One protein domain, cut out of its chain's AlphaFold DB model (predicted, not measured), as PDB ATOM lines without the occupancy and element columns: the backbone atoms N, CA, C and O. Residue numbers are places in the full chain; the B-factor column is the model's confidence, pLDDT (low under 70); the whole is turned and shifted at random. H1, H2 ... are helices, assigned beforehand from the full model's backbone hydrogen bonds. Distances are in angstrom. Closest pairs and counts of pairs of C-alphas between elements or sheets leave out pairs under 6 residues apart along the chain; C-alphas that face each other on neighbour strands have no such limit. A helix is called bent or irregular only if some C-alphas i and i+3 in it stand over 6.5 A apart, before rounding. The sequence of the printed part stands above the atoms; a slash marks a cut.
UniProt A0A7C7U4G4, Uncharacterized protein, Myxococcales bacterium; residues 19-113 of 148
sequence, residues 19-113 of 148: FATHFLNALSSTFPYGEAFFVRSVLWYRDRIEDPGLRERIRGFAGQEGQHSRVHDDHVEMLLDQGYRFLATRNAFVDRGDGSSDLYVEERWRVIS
ATOM      1  N   PHE A  19      19.736 -34.279 -30.507       88.56
ATOM      2  CA  PHE A  19      19.083 -35.528 -30.128       88.56
ATOM      3  C   PHE A  19      18.286 -35.346 -28.840       88.56
ATOM      4  O   PHE A  19      17.090 -35.637 -28.825       88.56
ATOM      5  N   ALA A  20      18.908 -34.808 -27.788       85.81
ATOM      6  CA  ALA A  20      18.221 -34.563 -26.521       85.81
ATOM      7  C   ALA A  20      17.021 -33.621 -26.703       85.81
ATOM      8  O   ALA A  20      15.948 -33.853 -26.146       85.81
ATOM      9  N   THR A  21      17.169 -32.593 -27.543       85.94
ATOM     10  CA  THR A  21      16.087 -31.652 -27.862       85.94
ATOM     11  C   THR A  21      14.916 -32.335 -28.559       85.94
ATOM     12  O   THR A  21      13.781 -32.221 -28.096       85.94
ATOM     13  N   HIS A  22      15.162 -33.106 -29.620       89.00
ATOM     14  CA  HIS A  22      14.098 -33.833 -30.313       89.00
ATOM     15  C   HIS A  22      13.469 -34.929 -29.444       89.00
ATOM     16  O   HIS A  22      12.253 -35.119 -29.494       89.00
ATOM     17  N   PHE A  23      14.264 -35.609 -28.617       87.00
ATOM     18  CA  PHE A  23      13.778 -36.619 -27.681       87.00
ATOM     19  C   PHE A  23      12.810 -36.015 -26.658       87.00
ATOM     20  O   PHE A  23      11.696 -36.515 -26.498       87.00
ATOM     21  N   LEU A  24      13.185 -34.905 -26.017       87.88
ATOM     22  CA  LEU A  24      12.317 -34.231 -25.048       87.88
ATOM     23  C   LEU A  24      11.095 -33.580 -25.709       87.88
ATOM     24  O   LEU A  24      10.014 -33.615 -25.127       87.88
ATOM     25  N   ASN A  25      11.217 -33.070 -26.939       89.25
ATOM     26  CA  ASN A  25      10.067 -32.589 -27.712       89.25
ATOM     27  C   ASN A  25       9.058 -33.708 -27.985       89.25
ATOM     28  O   ASN A  25       7.854 -33.516 -27.794       89.25
ATOM     29  N   ALA A  26       9.538 -34.882 -28.407       87.38
ATOM     30  CA  ALA A  26       8.691 -36.044 -28.649       87.38
ATOM     31  C   ALA A  26       8.004 -36.505 -27.359       87.38
ATOM     32  O   ALA A  26       6.789 -36.707 -27.357       87.38
ATOM     33  N   LEU A  27       8.771 -36.606 -26.271       86.75
ATOM     34  CA  LEU A  27       8.280 -37.017 -24.963       86.75
ATOM     35  C   LEU A  27       7.203 -36.048 -24.440       86.75
ATOM     36  O   LEU A  27       6.085 -36.475 -24.153       86.75
ATOM     37  N   SER A  28       7.500 -34.744 -24.427       86.38
ATOM     38  CA  SER A  28       6.562 -33.684 -24.030       86.38
ATOM     39  C   SER A  28       5.271 -33.739 -24.844       86.38
ATOM     40  O   SER A  28       4.182 -33.744 -24.283       86.38
ATOM     41  N   SER A  29       5.368 -33.904 -26.167       84.88
ATOM     42  CA  SER A  29       4.183 -33.940 -27.031       84.88
ATOM     43  C   SER A  29       3.274 -35.147 -26.749       84.88
ATOM     44  O   SER A  29       2.105 -35.142 -27.140       84.88
ATOM     45  N   THR A  30       3.803 -36.244 -26.191       79.81
ATOM     46  CA  THR A  30       3.033 -37.479 -25.922       79.81
ATOM     47  C   THR A  30       2.343 -37.505 -24.564       79.81
ATOM     48  O   THR A  30       1.356 -38.227 -24.418       79.81
ATOM     49  N   PHE A  31       2.816 -36.726 -23.591       77.31
ATOM     50  CA  PHE A  31       2.280 -36.758 -22.232       77.31
ATOM     51  C   PHE A  31       0.818 -36.323 -22.081       77.31
ATOM     52  O   PHE A  31       0.134 -37.009 -21.322       77.31
ATOM     53  N   PRO A  32       0.271 -35.350 -22.839       74.19
ATOM     54  CA  PRO A  32      -1.130 -34.934 -22.685       74.19
ATOM     55  C   PRO A  32      -2.149 -36.083 -22.738       74.19
ATOM     56  O   PRO A  32      -3.111 -36.124 -21.973       74.19
ATOM     57  N   TYR A  33      -1.910 -37.091 -23.584       70.12
ATOM     58  CA  TYR A  33      -2.760 -38.287 -23.656       70.12
ATOM     59  C   TYR A  33      -2.680 -39.138 -22.387       70.12
ATOM     60  O   TYR A  33      -3.689 -39.669 -21.917       70.12
ATOM     61  N   GLY A  34      -1.465 -39.294 -21.856       71.25
ATOM     62  CA  GLY A  34      -1.211 -40.011 -20.614       71.25
ATOM     63  C   GLY A  34      -1.795 -39.283 -19.407       71.25
ATOM     64  O   GLY A  34      -2.406 -39.923 -18.557       71.25
ATOM     65  N   GLU A  35      -1.679 -37.956 -19.366       71.44
ATOM     66  CA  GLU A  35      -2.229 -37.091 -18.319       71.44
ATOM     67  C   GLU A  35      -3.753 -37.179 -18.269       71.44
ATOM     68  O   GLU A  35      -4.315 -37.505 -17.222       71.44
ATOM     69  N   ALA A  36      -4.431 -37.012 -19.409       72.38
ATOM     70  CA  ALA A  36      -5.886 -37.144 -19.489       72.38
ATOM     71  C   ALA A  36      -6.356 -38.545 -19.055       72.38
ATOM     72  O   ALA A  36      -7.333 -38.688 -18.312       72.38
ATOM     73  N   PHE A  37      -5.639 -39.594 -19.472       76.94
ATOM     74  CA  PHE A  37      -5.907 -40.961 -19.029       76.94
ATOM     75  C   PHE A  37      -5.725 -41.118 -17.513       76.94
ATOM     76  O   PHE A  37      -6.579 -41.720 -16.856       76.94
ATOM     77  N   PHE A  38      -4.644 -40.576 -16.953       75.75
ATOM     78  CA  PHE A  38      -4.333 -40.676 -15.532       75.75
ATOM     79  C   PHE A  38      -5.363 -39.929 -14.679       75.75
ATOM     80  O   PHE A  38      -5.955 -40.520 -13.773       75.75
ATOM     81  N   VAL A  39      -5.660 -38.672 -15.018       75.12
ATOM     82  CA  VAL A  39      -6.669 -37.850 -14.335       75.12
ATOM     83  C   VAL A  39      -8.038 -38.528 -14.389       75.12
ATOM     84  O   VAL A  39      -8.675 -38.696 -13.348       75.12
ATOM     85  N   ARG A  40      -8.476 -39.005 -15.563       80.31
ATOM     86  CA  ARG A  40      -9.763 -39.708 -15.698       80.31
ATOM     87  C   ARG A  40      -9.804 -40.990 -14.871       80.31
ATOM     88  O   ARG A  40     -10.821 -41.269 -14.240       80.31
ATOM     89  N   SER A  41      -8.707 -41.745 -14.845       83.50
ATOM     90  CA  SER A  41      -8.606 -42.972 -14.053       83.50
ATOM     91  C   SER A  41      -8.754 -42.681 -12.563       83.50
ATOM     92  O   SER A  41      -9.550 -43.332 -11.898       83.50
ATOM     93  N   VAL A  42      -8.065 -41.667 -12.036       78.50
ATOM     94  CA  VAL A  42      -8.169 -41.289 -10.618       78.50
ATOM     95  C   VAL A  42      -9.565 -40.748 -10.285       78.50
ATOM     96  O   VAL A  42     -10.153 -41.130  -9.269       78.50
ATOM     97  N   LEU A  43     -10.133 -39.900 -11.147       79.50
ATOM     98  CA  LEU A  43     -11.466 -39.329 -10.942       79.50
ATOM     99  C   LEU A  43     -12.578 -40.383 -10.987       79.50
ATOM    100  O   LEU A  43     -13.567 -40.228 -10.271       79.50
ATOM    101  N   TRP A  44     -12.417 -41.464 -11.753       85.25
ATOM    102  CA  TRP A  44     -13.381 -42.568 -11.803       85.25
ATOM    103  C   TRP A  44     -13.594 -43.232 -10.432       85.25
ATOM    104  O   TRP A  44     -14.711 -43.609 -10.088       85.25
ATOM    105  N   TYR A  45     -12.543 -43.334  -9.612       84.25
ATOM    106  CA  TYR A  45     -12.619 -43.947  -8.280       84.25
ATOM    107  C   TYR A  45     -13.040 -42.972  -7.172       84.25
ATOM    108  O   TYR A  45     -13.206 -43.406  -6.034       84.25
ATOM    109  N   ARG A  46     -13.242 -41.677  -7.460       81.19
ATOM    110  CA  ARG A  46     -13.421 -40.625  -6.436       81.19
ATOM    111  C   ARG A  46     -14.550 -40.901  -5.434       81.19
ATOM    112  O   ARG A  46     -14.421 -40.540  -4.267       81.19
ATOM    113  N   ASP A  47     -15.631 -41.537  -5.885       84.25
ATOM    114  CA  ASP A  47     -16.827 -41.795  -5.073       84.25
ATOM    115  C   ASP A  47     -16.640 -43.013  -4.149       84.25
ATOM    116  O   ASP A  47     -17.396 -43.192  -3.200       84.25
ATOM    117  N   ARG A  48     -15.594 -43.821  -4.380       89.69
ATOM    118  CA  ARG A  48     -15.188 -44.954  -3.527       89.69
ATOM    119  C   ARG A  48     -14.145 -44.572  -2.476       89.69
ATOM    120  O   ARG A  48     -13.720 -45.414  -1.695       89.69
ATOM    121  N   ILE A  49     -13.681 -43.325  -2.488       88.06
ATOM    122  CA  ILE A  49     -12.646 -42.843  -1.574       88.06
ATOM    123  C   ILE A  49     -13.332 -42.280  -0.348       88.06
ATOM    124  O   ILE A  49     -13.916 -41.206  -0.435       88.06
ATOM    125  N   GLU A  50     -13.257 -42.982   0.776       92.12
ATOM    126  CA  GLU A  50     -13.898 -42.575   2.032       92.12
ATOM    127  C   GLU A  50     -13.071 -41.546   2.813       92.12
ATOM    128  O   GLU A  50     -13.652 -40.646   3.418       92.12
ATOM    129  N   ASP A  51     -11.735 -41.619   2.735       91.94
ATOM    130  CA  ASP A  51     -10.835 -40.668   3.398       91.94
ATOM    131  C   ASP A  51     -10.991 -39.253   2.795       91.94
ATOM    132  O   ASP A  51     -10.616 -39.025   1.634       91.94
ATOM    133  N   PRO A  52     -11.513 -38.275   3.562       88.12
ATOM    134  CA  PRO A  52     -11.681 -36.912   3.078       88.12
ATOM    135  C   PRO A  52     -10.346 -36.247   2.716       88.12
ATOM    136  O   PRO A  52     -10.312 -35.472   1.757       88.12
ATOM    137  N   GLY A  53      -9.248 -36.582   3.405       88.62
ATOM    138  CA  GLY A  53      -7.926 -36.023   3.121       88.62
ATOM    139  C   GLY A  53      -7.364 -36.521   1.790       88.62
ATOM    140  O   GLY A  53      -6.836 -35.742   0.996       88.62
ATOM    141  N   LEU A  54      -7.516 -37.814   1.491       86.25
ATOM    142  CA  LEU A  54      -7.155 -38.361   0.182       86.25
ATOM    143  C   LEU A  54      -8.001 -37.754  -0.943       86.25
ATOM    144  O   LEU A  54      -7.465 -37.425  -2.003       86.25
ATOM    145  N   ARG A  55      -9.300 -37.549  -0.708       83.38
ATOM    146  CA  ARG A  55     -10.200 -36.925  -1.687       83.38
ATOM    147  C   ARG A  55      -9.789 -35.487  -2.010       83.38
ATOM    148  O   ARG A  55      -9.868 -35.075  -3.166       83.38
ATOM    149  N   GLU A  56      -9.334 -34.731  -1.015       83.88
ATOM    150  CA  GLU A  56      -8.787 -33.385  -1.203       83.88
ATOM    151  C   GLU A  56      -7.484 -33.402  -2.011       83.88
ATOM    152  O   GLU A  56      -7.376 -32.684  -3.006       83.88
ATOM    153  N   ARG A  57      -6.534 -34.282  -1.667       82.50
ATOM    154  CA  ARG A  57      -5.267 -34.413  -2.411       82.50
ATOM    155  C   ARG A  57      -5.484 -34.784  -3.876       82.50
ATOM    156  O   ARG A  57      -4.829 -34.218  -4.742       82.50
ATOM    157  N   ILE A  58      -6.428 -35.679  -4.164       80.25
ATOM    158  CA  ILE A  58      -6.783 -36.062  -5.538       80.25
ATOM    159  C   ILE A  58      -7.350 -34.886  -6.330       80.25
ATOM    160  O   ILE A  58      -7.015 -34.715  -7.499       80.25
ATOM    161  N   ARG A  59      -8.182 -34.048  -5.700       77.44
ATOM    162  CA  ARG A  59      -8.677 -32.820  -6.341       77.44
ATOM    163  C   ARG A  59      -7.536 -31.847  -6.623       77.44
ATOM    164  O   ARG A  59      -7.477 -31.303  -7.720       77.44
ATOM    165  N   GLY A  60      -6.632 -31.660  -5.662       79.44
ATOM    166  CA  GLY A  60      -5.445 -30.822  -5.840       79.44
ATOM    167  C   GLY A  60      -4.546 -31.325  -6.970       79.44
ATOM    168  O   GLY A  60      -4.111 -30.535  -7.801       79.44
ATOM    169  N   PHE A  61      -4.334 -32.638  -7.040       79.50
ATOM    170  CA  PHE A  61      -3.595 -33.289  -8.116       79.50
ATOM    171  C   PHE A  61      -4.256 -33.061  -9.486       79.50
ATOM    172  O   PHE A  61      -3.605 -32.567 -10.398       79.50
ATOM    173  N   ALA A  62      -5.561 -33.327  -9.619       75.81
ATOM    174  CA  ALA A  62      -6.278 -33.123 -10.882       75.81
ATOM    175  C   ALA A  62      -6.226 -31.657 -11.355       75.81
ATOM    176  O   ALA A  62      -6.110 -31.394 -12.549       75.81
ATOM    177  N   GLY A  63      -6.269 -30.700 -10.421       73.75
ATOM    178  CA  GLY A  63      -6.093 -29.281 -10.731       73.75
ATOM    179  C   GLY A  63      -4.681 -28.927 -11.210       73.75
ATOM    180  O   GLY A  63      -4.545 -28.108 -12.117       73.75
ATOM    181  N   GLN A  64      -3.640 -29.541 -10.632       76.62
ATOM    182  CA  GLN A  64      -2.251 -29.349 -11.067       76.62
ATOM    183  C   GLN A  64      -2.022 -29.905 -12.470       76.62
ATOM    184  O   GLN A  64      -1.497 -29.184 -13.314       76.62
ATOM    185  N   GLU A  65      -2.482 -31.124 -12.743       78.31
ATOM    186  CA  GLU A  65      -2.356 -31.723 -14.075       78.31
ATOM    187  C   GLU A  65      -3.109 -30.911 -15.131       78.31
ATOM    188  O   GLU A  65      -2.556 -30.619 -16.178       78.31
ATOM    189  N   GLY A  66      -4.314 -30.410 -14.833       72.19
ATOM    190  CA  GLY A  66      -5.032 -29.540 -15.773       72.19
ATOM    191  C   GLY A  66      -4.318 -28.212 -16.080       72.19
ATOM    192  O   GLY A  66      -4.548 -27.613 -17.129       72.19
ATOM    193  N   GLN A  67      -3.462 -27.710 -15.183       71.75
ATOM    194  CA  GLN A  67      -2.585 -26.566 -15.480       71.75
ATOM    195  C   GLN A  67      -1.343 -26.999 -16.260       71.75
ATOM    196  O   GLN A  67      -0.911 -26.287 -17.162       71.75
ATOM    197  N   HIS A  68      -0.792 -28.164 -15.934       75.62
ATOM    198  CA  HIS A  68       0.354 -28.748 -16.618       75.62
ATOM    199  C   HIS A  68       0.047 -29.055 -18.090       75.62
ATOM    200  O   HIS A  68       0.835 -28.678 -18.956       75.62
ATOM    201  N   SER A  69      -1.133 -29.602 -18.392       71.69
ATOM    202  CA  SER A  69      -1.547 -29.912 -19.764       71.69
ATOM    203  C   SER A  69      -1.577 -28.672 -20.667       71.69
ATOM    204  O   SER A  69      -1.154 -28.758 -21.815       71.69
ATOM    205  N   ARG A  70      -1.926 -27.485 -20.143       72.44
ATOM    206  CA  ARG A  70      -1.860 -26.230 -20.925       72.44
ATOM    207  C   ARG A  70      -0.439 -25.867 -21.355       72.44
ATOM    208  O   ARG A  70      -0.240 -25.353 -22.446       72.44
ATOM    209  N   VAL A  71       0.562 -26.155 -20.521       80.00
ATOM    210  CA  VAL A  71       1.973 -25.923 -20.877       80.00
ATOM    211  C   VAL A  71       2.401 -26.860 -22.006       80.00
ATOM    212  O   VAL A  71       3.193 -26.474 -22.866       80.00
ATOM    213  N   HIS A  72       1.869 -28.083 -22.028       81.12
ATOM    214  CA  HIS A  72       2.081 -28.989 -23.149       81.12
ATOM    215  C   HIS A  72       1.419 -28.485 -24.438       81.12
ATOM    216  O   HIS A  72       2.037 -28.608 -25.496       81.12
ATOM    217  N   ASP A  73       0.227 -27.889 -24.363       80.12
ATOM    218  CA  ASP A  73      -0.445 -27.290 -25.523       80.12
ATOM    219  C   ASP A  73       0.373 -26.128 -26.103       80.12
ATOM    220  O   ASP A  73       0.725 -26.164 -27.286       80.12
ATOM    221  N   ASP A  74       0.798 -25.183 -25.257       80.62
ATOM    222  CA  ASP A  74       1.675 -24.067 -25.645       80.62
ATOM    223  C   ASP A  74       2.987 -24.575 -26.286       80.62
ATOM    224  O   ASP A  74       3.487 -24.029 -27.276       80.62
ATOM    225  N   HIS A  75       3.564 -25.658 -25.745       83.12
ATOM    226  CA  HIS A  75       4.774 -26.275 -26.299       83.12
ATOM    227  C   HIS A  75       4.522 -26.894 -27.675       83.12
ATOM    228  O   HIS A  75       5.367 -26.780 -28.566       83.12
ATOM    229  N   VAL A  76       3.369 -27.533 -27.886       84.81
ATOM    230  CA  VAL A  76       2.999 -28.064 -29.204       84.81
ATOM    231  C   VAL A  76       2.799 -26.933 -30.207       84.81
ATOM    232  O   VAL A  76       3.301 -27.058 -31.324       84.81
ATOM    233  N   GLU A  77       2.150 -25.828 -29.837       85.50
ATOM    234  CA  GLU A  77       2.008 -24.654 -30.712       85.50
ATOM    235  C   GLU A  77       3.371 -24.128 -31.175       85.50
ATOM    236  O   GLU A  77       3.606 -23.963 -32.376       85.50
ATOM    237  N   MET A  78       4.326 -23.998 -30.250       86.69
ATOM    238  CA  MET A  78       5.703 -23.634 -30.587       86.69
ATOM    239  C   MET A  78       6.339 -24.626 -31.581       86.69
ATOM    240  O   MET A  78       7.009 -24.215 -32.534       86.69
ATOM    241  N   LEU A  79       6.148 -25.937 -31.396       88.88
ATOM    242  CA  LEU A  79       6.669 -26.944 -32.327       88.88
ATOM    243  C   LEU A  79       5.981 -26.869 -33.700       88.88
ATOM    244  O   LEU A  79       6.623 -27.097 -34.729       88.88
ATOM    245  N   LEU A  80       4.699 -26.516 -33.766       87.69
ATOM    246  CA  LEU A  80       4.016 -26.311 -35.044       87.69
ATOM    247  C   LEU A  80       4.653 -25.166 -35.831       87.69
ATOM    248  O   LEU A  80       4.923 -25.342 -37.025       87.69
ATOM    249  N   ASP A  81       4.968 -24.052 -35.176       89.81
ATOM    250  CA  ASP A  81       5.664 -22.915 -35.790       89.81
ATOM    251  C   ASP A  81       7.067 -23.280 -36.290       89.81
ATOM    252  O   ASP A  81       7.511 -22.792 -37.331       89.81
ATOM    253  N   GLN A  82       7.727 -24.224 -35.619       88.56
ATOM    254  CA  GLN A  82       9.021 -24.783 -36.028       88.56
ATOM    255  C   GLN A  82       8.923 -25.829 -37.155       88.56
ATOM    256  O   GLN A  82       9.944 -26.347 -37.608       88.56
ATOM    257  N   GLY A  83       7.716 -26.141 -37.638       90.75
ATOM    258  CA  GLY A  83       7.498 -27.020 -38.789       90.75
ATOM    259  C   GLY A  83       7.151 -28.471 -38.451       90.75
ATOM    260  O   GLY A  83       7.024 -29.281 -39.372       90.75
ATOM    261  N   TYR A  84       6.907 -28.821 -37.184       88.12
ATOM    262  CA  TYR A  84       6.461 -30.163 -36.774       88.12
ATOM    263  C   TYR A  84       4.967 -30.388 -37.059       88.12
ATOM    264  O   TYR A  84       4.183 -30.750 -36.184       88.12
ATOM    265  N   ARG A  85       4.553 -30.191 -38.314       84.62
ATOM    266  CA  ARG A  85       3.141 -30.151 -38.736       84.62
ATOM    267  C   ARG A  85       2.341 -31.414 -38.401       84.62
ATOM    268  O   ARG A  85       1.128 -31.331 -38.258       84.62
ATOM    269  N   PHE A  86       2.995 -32.567 -38.227       82.00
ATOM    270  CA  PHE A  86       2.314 -33.814 -37.856       82.00
ATOM    271  C   PHE A  86       1.650 -33.757 -36.469       82.00
ATOM    272  O   PHE A  86       0.708 -34.510 -36.217       82.00
ATOM    273  N   LEU A  87       2.113 -32.874 -35.576       81.94
ATOM    274  CA  LEU A  87       1.542 -32.715 -34.238       81.94
ATOM    275  C   LEU A  87       0.133 -32.099 -34.272       81.94
ATOM    276  O   LEU A  87      -0.677 -32.407 -33.401       81.94
ATOM    277  N   ALA A  88      -0.204 -31.338 -35.320       74.19
ATOM    278  CA  ALA A  88      -1.509 -30.683 -35.458       74.19
ATOM    279  C   ALA A  88      -2.647 -31.705 -35.624       74.19
ATOM    280  O   ALA A  88      -3.734 -31.541 -35.081       74.19
ATOM    281  N   THR A  89      -2.384 -32.811 -36.326       64.44
ATOM    282  CA  THR A  89      -3.351 -33.907 -36.489       64.44
ATOM    283  C   THR A  89      -3.538 -34.704 -35.195       64.44
ATOM    284  O   THR A  89      -4.566 -35.358 -35.021       64.44
ATOM    285  N   ARG A  90      -2.552 -34.663 -34.288       57.16
ATOM    286  CA  ARG A  90      -2.577 -35.400 -33.023       57.16
ATOM    287  C   ARG A  90      -3.517 -34.720 -32.021       57.16
ATOM    288  O   ARG A  90      -4.472 -35.360 -31.594       57.16
ATOM    289  N   ASN A  91      -3.331 -33.431 -31.720       50.47
ATOM    290  CA  ASN A  91      -4.083 -32.741 -30.651       50.47
ATOM    291  C   ASN A  91      -5.612 -32.722 -30.844       50.47
ATOM    292  O   ASN A  91      -6.350 -32.802 -29.867       50.47
ATOM    293  N   ALA A  92      -6.099 -32.798 -32.086       45.00
ATOM    294  CA  ALA A  92      -7.531 -32.886 -32.382       45.00
ATOM    295  C   ALA A  92      -8.242 -34.136 -31.806       45.00
ATOM    296  O   ALA A  92      -9.469 -34.209 -31.852       45.00
ATOM    297  N   PHE A  93      -7.516 -35.155 -31.325       34.88
ATOM    298  CA  PHE A  93      -8.110 -36.304 -30.626       34.88
ATOM    299  C   PHE A  93      -8.375 -36.019 -29.138       34.88
ATOM    300  O   PHE A  93      -9.347 -36.547 -28.601       34.88
ATOM    301  N   VAL A  94      -7.551 -35.180 -28.497       44.97
ATOM    302  CA  VAL A  94      -7.760 -34.723 -27.111       44.97
ATOM    303  C   VAL A  94      -8.913 -33.718 -27.071       44.97
ATOM    304  O   VAL A  94      -9.842 -33.914 -26.294       44.97
ATOM    305  N   ASP A  95      -8.955 -32.774 -28.018       46.06
ATOM    306  CA  ASP A  95     -10.060 -31.803 -28.161       46.06
ATOM    307  C   ASP A  95     -11.410 -32.443 -28.535       46.06
ATOM    308  O   ASP A  95     -12.471 -31.851 -28.348       46.06
ATOM    309  N   ARG A  96     -11.404 -33.667 -29.086       37.00
ATOM    310  CA  ARG A  96     -12.633 -34.415 -29.416       37.00
ATOM    311  C   ARG A  96     -13.198 -35.224 -28.246       37.00
ATOM    312  O   ARG A  96     -14.235 -35.871 -28.411       37.00
ATOM    313  N   GLY A  97     -12.554 -35.204 -27.082       38.56
ATOM    314  CA  GLY A  97     -13.115 -35.767 -25.859       38.56
ATOM    315  C   GLY A  97     -14.156 -34.827 -25.264       38.56
ATOM    316  O   GLY A  97     -13.766 -33.960 -24.508       38.56
ATOM    317  N   ASP A  98     -15.427 -34.987 -25.662       41.16
ATOM    318  CA  ASP A  98     -16.720 -34.590 -25.040       41.16
ATOM    319  C   ASP A  98     -16.867 -33.335 -24.132       41.16
ATOM    320  O   ASP A  98     -17.937 -33.133 -23.557       41.16
ATOM    321  N   GLY A  99     -15.858 -32.478 -23.992       39.81
ATOM    322  CA  GLY A  99     -15.817 -31.338 -23.077       39.81
ATOM    323  C   GLY A  99     -15.827 -31.702 -21.585       39.81
ATOM    324  O   GLY A  99     -15.774 -30.803 -20.748       39.81
ATOM    325  N   SER A 100     -15.897 -32.980 -21.191       38.88
ATOM    326  CA  SER A 100     -16.138 -33.345 -19.784       38.88
ATOM    327  C   SER A 100     -14.944 -33.073 -18.860       38.88
ATOM    328  O   SER A 100     -15.147 -32.795 -17.674       38.88
ATOM    329  N   SER A 101     -13.711 -33.092 -19.380       40.59
ATOM    330  CA  SER A 101     -12.512 -32.695 -18.630       40.59
ATOM    331  C   SER A 101     -12.434 -31.182 -18.418       40.59
ATOM    332  O   SER A 101     -12.081 -30.753 -17.320       40.59
ATOM    333  N   ASP A 102     -12.842 -30.384 -19.407       40.41
ATOM    334  CA  ASP A 102     -12.828 -28.916 -19.329       40.41
ATOM    335  C   ASP A 102     -13.936 -28.376 -18.422       40.41
ATOM    336  O   ASP A 102     -13.704 -27.460 -17.631       40.41
ATOM    337  N   LEU A 103     -15.114 -29.007 -18.445       35.72
ATOM    338  CA  LEU A 103     -16.251 -28.644 -17.594       35.72
ATOM    339  C   LEU A 103     -15.966 -28.879 -16.100       35.72
ATOM    340  O   LEU A 103     -16.346 -28.062 -15.260       35.72
ATOM    341  N   TYR A 104     -15.242 -29.950 -15.748       36.72
ATOM    342  CA  TYR A 104     -14.829 -30.196 -14.355       36.72
ATOM    343  C   TYR A 104     -13.787 -29.195 -13.852       36.72
ATOM    344  O   TYR A 104     -13.727 -28.908 -12.653       36.72
ATOM    345  N   VAL A 105     -12.959 -28.702 -14.769       39.31
ATOM    346  CA  VAL A 105     -11.904 -27.730 -14.518       39.31
ATOM    347  C   VAL A 105     -12.571 -26.356 -14.342       39.31
ATOM    348  O   VAL A 105     -12.538 -25.835 -13.228       39.31
ATOM    349  N   GLU A 106     -13.282 -25.802 -15.333       35.69
ATOM    350  CA  GLU A 106     -13.855 -24.436 -15.297       35.69
ATOM    351  C   GLU A 106     -14.876 -24.158 -14.179       35.69
ATOM    352  O   GLU A 106     -14.776 -23.126 -13.507       35.69
ATOM    353  N   GLU A 107     -15.837 -25.050 -13.926       31.81
ATOM    354  CA  GLU A 107     -16.979 -24.732 -13.051       31.81
ATOM    355  C   GLU A 107     -16.586 -24.607 -11.561       31.81
ATOM    356  O   GLU A 107     -17.242 -23.903 -10.786       31.81
ATOM    357  N   ARG A 108     -15.463 -25.218 -11.142       35.53
ATOM    358  CA  ARG A 108     -15.010 -25.246  -9.734       35.53
ATOM    359  C   ARG A 108     -13.746 -24.421  -9.439       35.53
ATOM    360  O   ARG A 108     -13.412 -24.255  -8.260       35.53
ATOM    361  N   TRP A 109     -13.093 -23.818 -10.444       31.25
ATOM    362  CA  TRP A 109     -11.925 -22.931 -10.244       31.25
ATOM    363  C   TRP A 109     -12.211 -21.724  -9.341       31.25
ATOM    364  O   TRP A 109     -11.311 -21.291  -8.616       31.25
ATOM    365  N   ARG A 110     -13.453 -21.210  -9.294       28.56
ATOM    366  CA  ARG A 110     -13.814 -20.109  -8.372       28.56
ATOM    367  C   ARG A 110     -13.611 -20.466  -6.899       28.56
ATOM    368  O   ARG A 110     -13.322 -19.582  -6.104       28.56
ATOM    369  N   VAL A 111     -13.748 -21.742  -6.532       30.62
ATOM    370  CA  VAL A 111     -13.682 -22.180  -5.129       30.62
ATOM    371  C   VAL A 111     -12.240 -22.436  -4.683       30.62
ATOM    372  O   VAL A 111     -11.889 -22.117  -3.551       30.62
ATOM    373  N   ILE A 112     -11.379 -22.950  -5.566       35.47
ATOM    374  CA  ILE A 112      -9.979 -23.277  -5.230       35.47
ATOM    375  C   ILE A 112      -9.090 -22.019  -5.231       35.47
ATOM    376  O   ILE A 112      -8.121 -21.945  -4.483       35.47
ATOM    377  N   SER A 113      -9.458 -20.974  -5.982       33.09
ATOM    378  CA  SER A 113      -8.760 -19.677  -5.959       33.09
ATOM    379  C   SER A 113      -9.043 -18.824  -4.708       33.09
ATOM    380  O   SER A 113      -8.343 -17.831  -4.509       33.09
TER     381      SER A 113
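AT A GLANCE: This is residues 19 to 113 of the 148 residues of an uncharacterized protein of Myxococcales bacterium (UniProt A0A7C7U4G4). A long helical hairpin makes most of this domain: the long helix H2 forms its longest axis, with H1b, the second arm of a bent helix, side by side with it and running opposite ways. The first arm, H1a, angles away from H2 near the far end of the hairpin, and residues 19 to 24 stick out; the short helix H3 folds back along the last part of H2, and the chain then runs on to the small helices H4, near H2 and crosswise to it, and H5. The printed part has 95 residues with five named helices, H1 to H5 in order along the chain, and no named strand; the class is all helix. The whole is elongated, 47 by 26 by 24 A, and only just loose, close to compact, with a radius of gyration of the C-alphas of 15.4 A.

IN THESE COORDINATES: H2, residues 52 to 81, is the longest helix at 44.8 A, from C-alpha 52 at (-11.681, -36.912, 3.078) to C-alpha 81 at (5.664, -22.915, -35.790). H1, residues 19 to 44, was assigned by its hydrogen bonds as one helix but is bent: C-alphas 29 and 32 are 6.9 A apart. Its arm H1a, residues 19 to 29, begins at C-alpha 19 at (19.083, -35.528, -30.128) and is 15.3 A long; its arm H1b, residues 32 to 44, is 18.1 A long. H3 is residues 86 to 91, 9.7 A; H4 is residues 100 to 106, 10.2 A; H5, residues 109 to 112, is 5.4 A long and ends at C-alpha 112 at (-9.979, -23.277, -5.230).

HOW THE PARTS SIT: H1b and H2 form a helical hairpin at a shallow tilt of 18 degrees, opposite ways; they touch through residues 58 to 72 of H2, the closest C-alphas being those of Pro 32 and Ser 69, 5.8 A apart. H1a touches H2 at residues 72 to 76 alone, at a steep tilt of 56 degrees, closest at Ser 29 and Val 76, whose C-alphas are 6.4 A apart. The two arms stand at a steep tilt of 38 degrees, only just past shallow. H2 and H3 form a second helical hairpin at a shallow tilt of 28 degrees, and H3 touches residues 76 to 80 of H2 alone, with the C-alphas of Leu 80 and Leu 87 closest at 6.9 A. H4 is close to H2 but not clearly touching, about perpendicular at 81 degrees, with the C-alphas of Gly 63 and Val 105 closest at 7.1 A. H4 and H5 meet only through their link, and H5 is apart from H2. Every O i to N i+4 pair is within hydrogen-bond range in H1a, H1b and H4; the counts are 24 of 26 in H2 and 1 of 2 in H3, and H5 is too short for such a pair.

THE WHOLE: The two C-alphas farthest apart, those of Glu 50 and Gly 83, are 48.6 A apart. The printed part has no cut, and no link is long; the links from H2 to H3 and from H4 to H5 are tight. The mean pLDDT of the printed part is 70.9, and residues 89 to 113 are under 70.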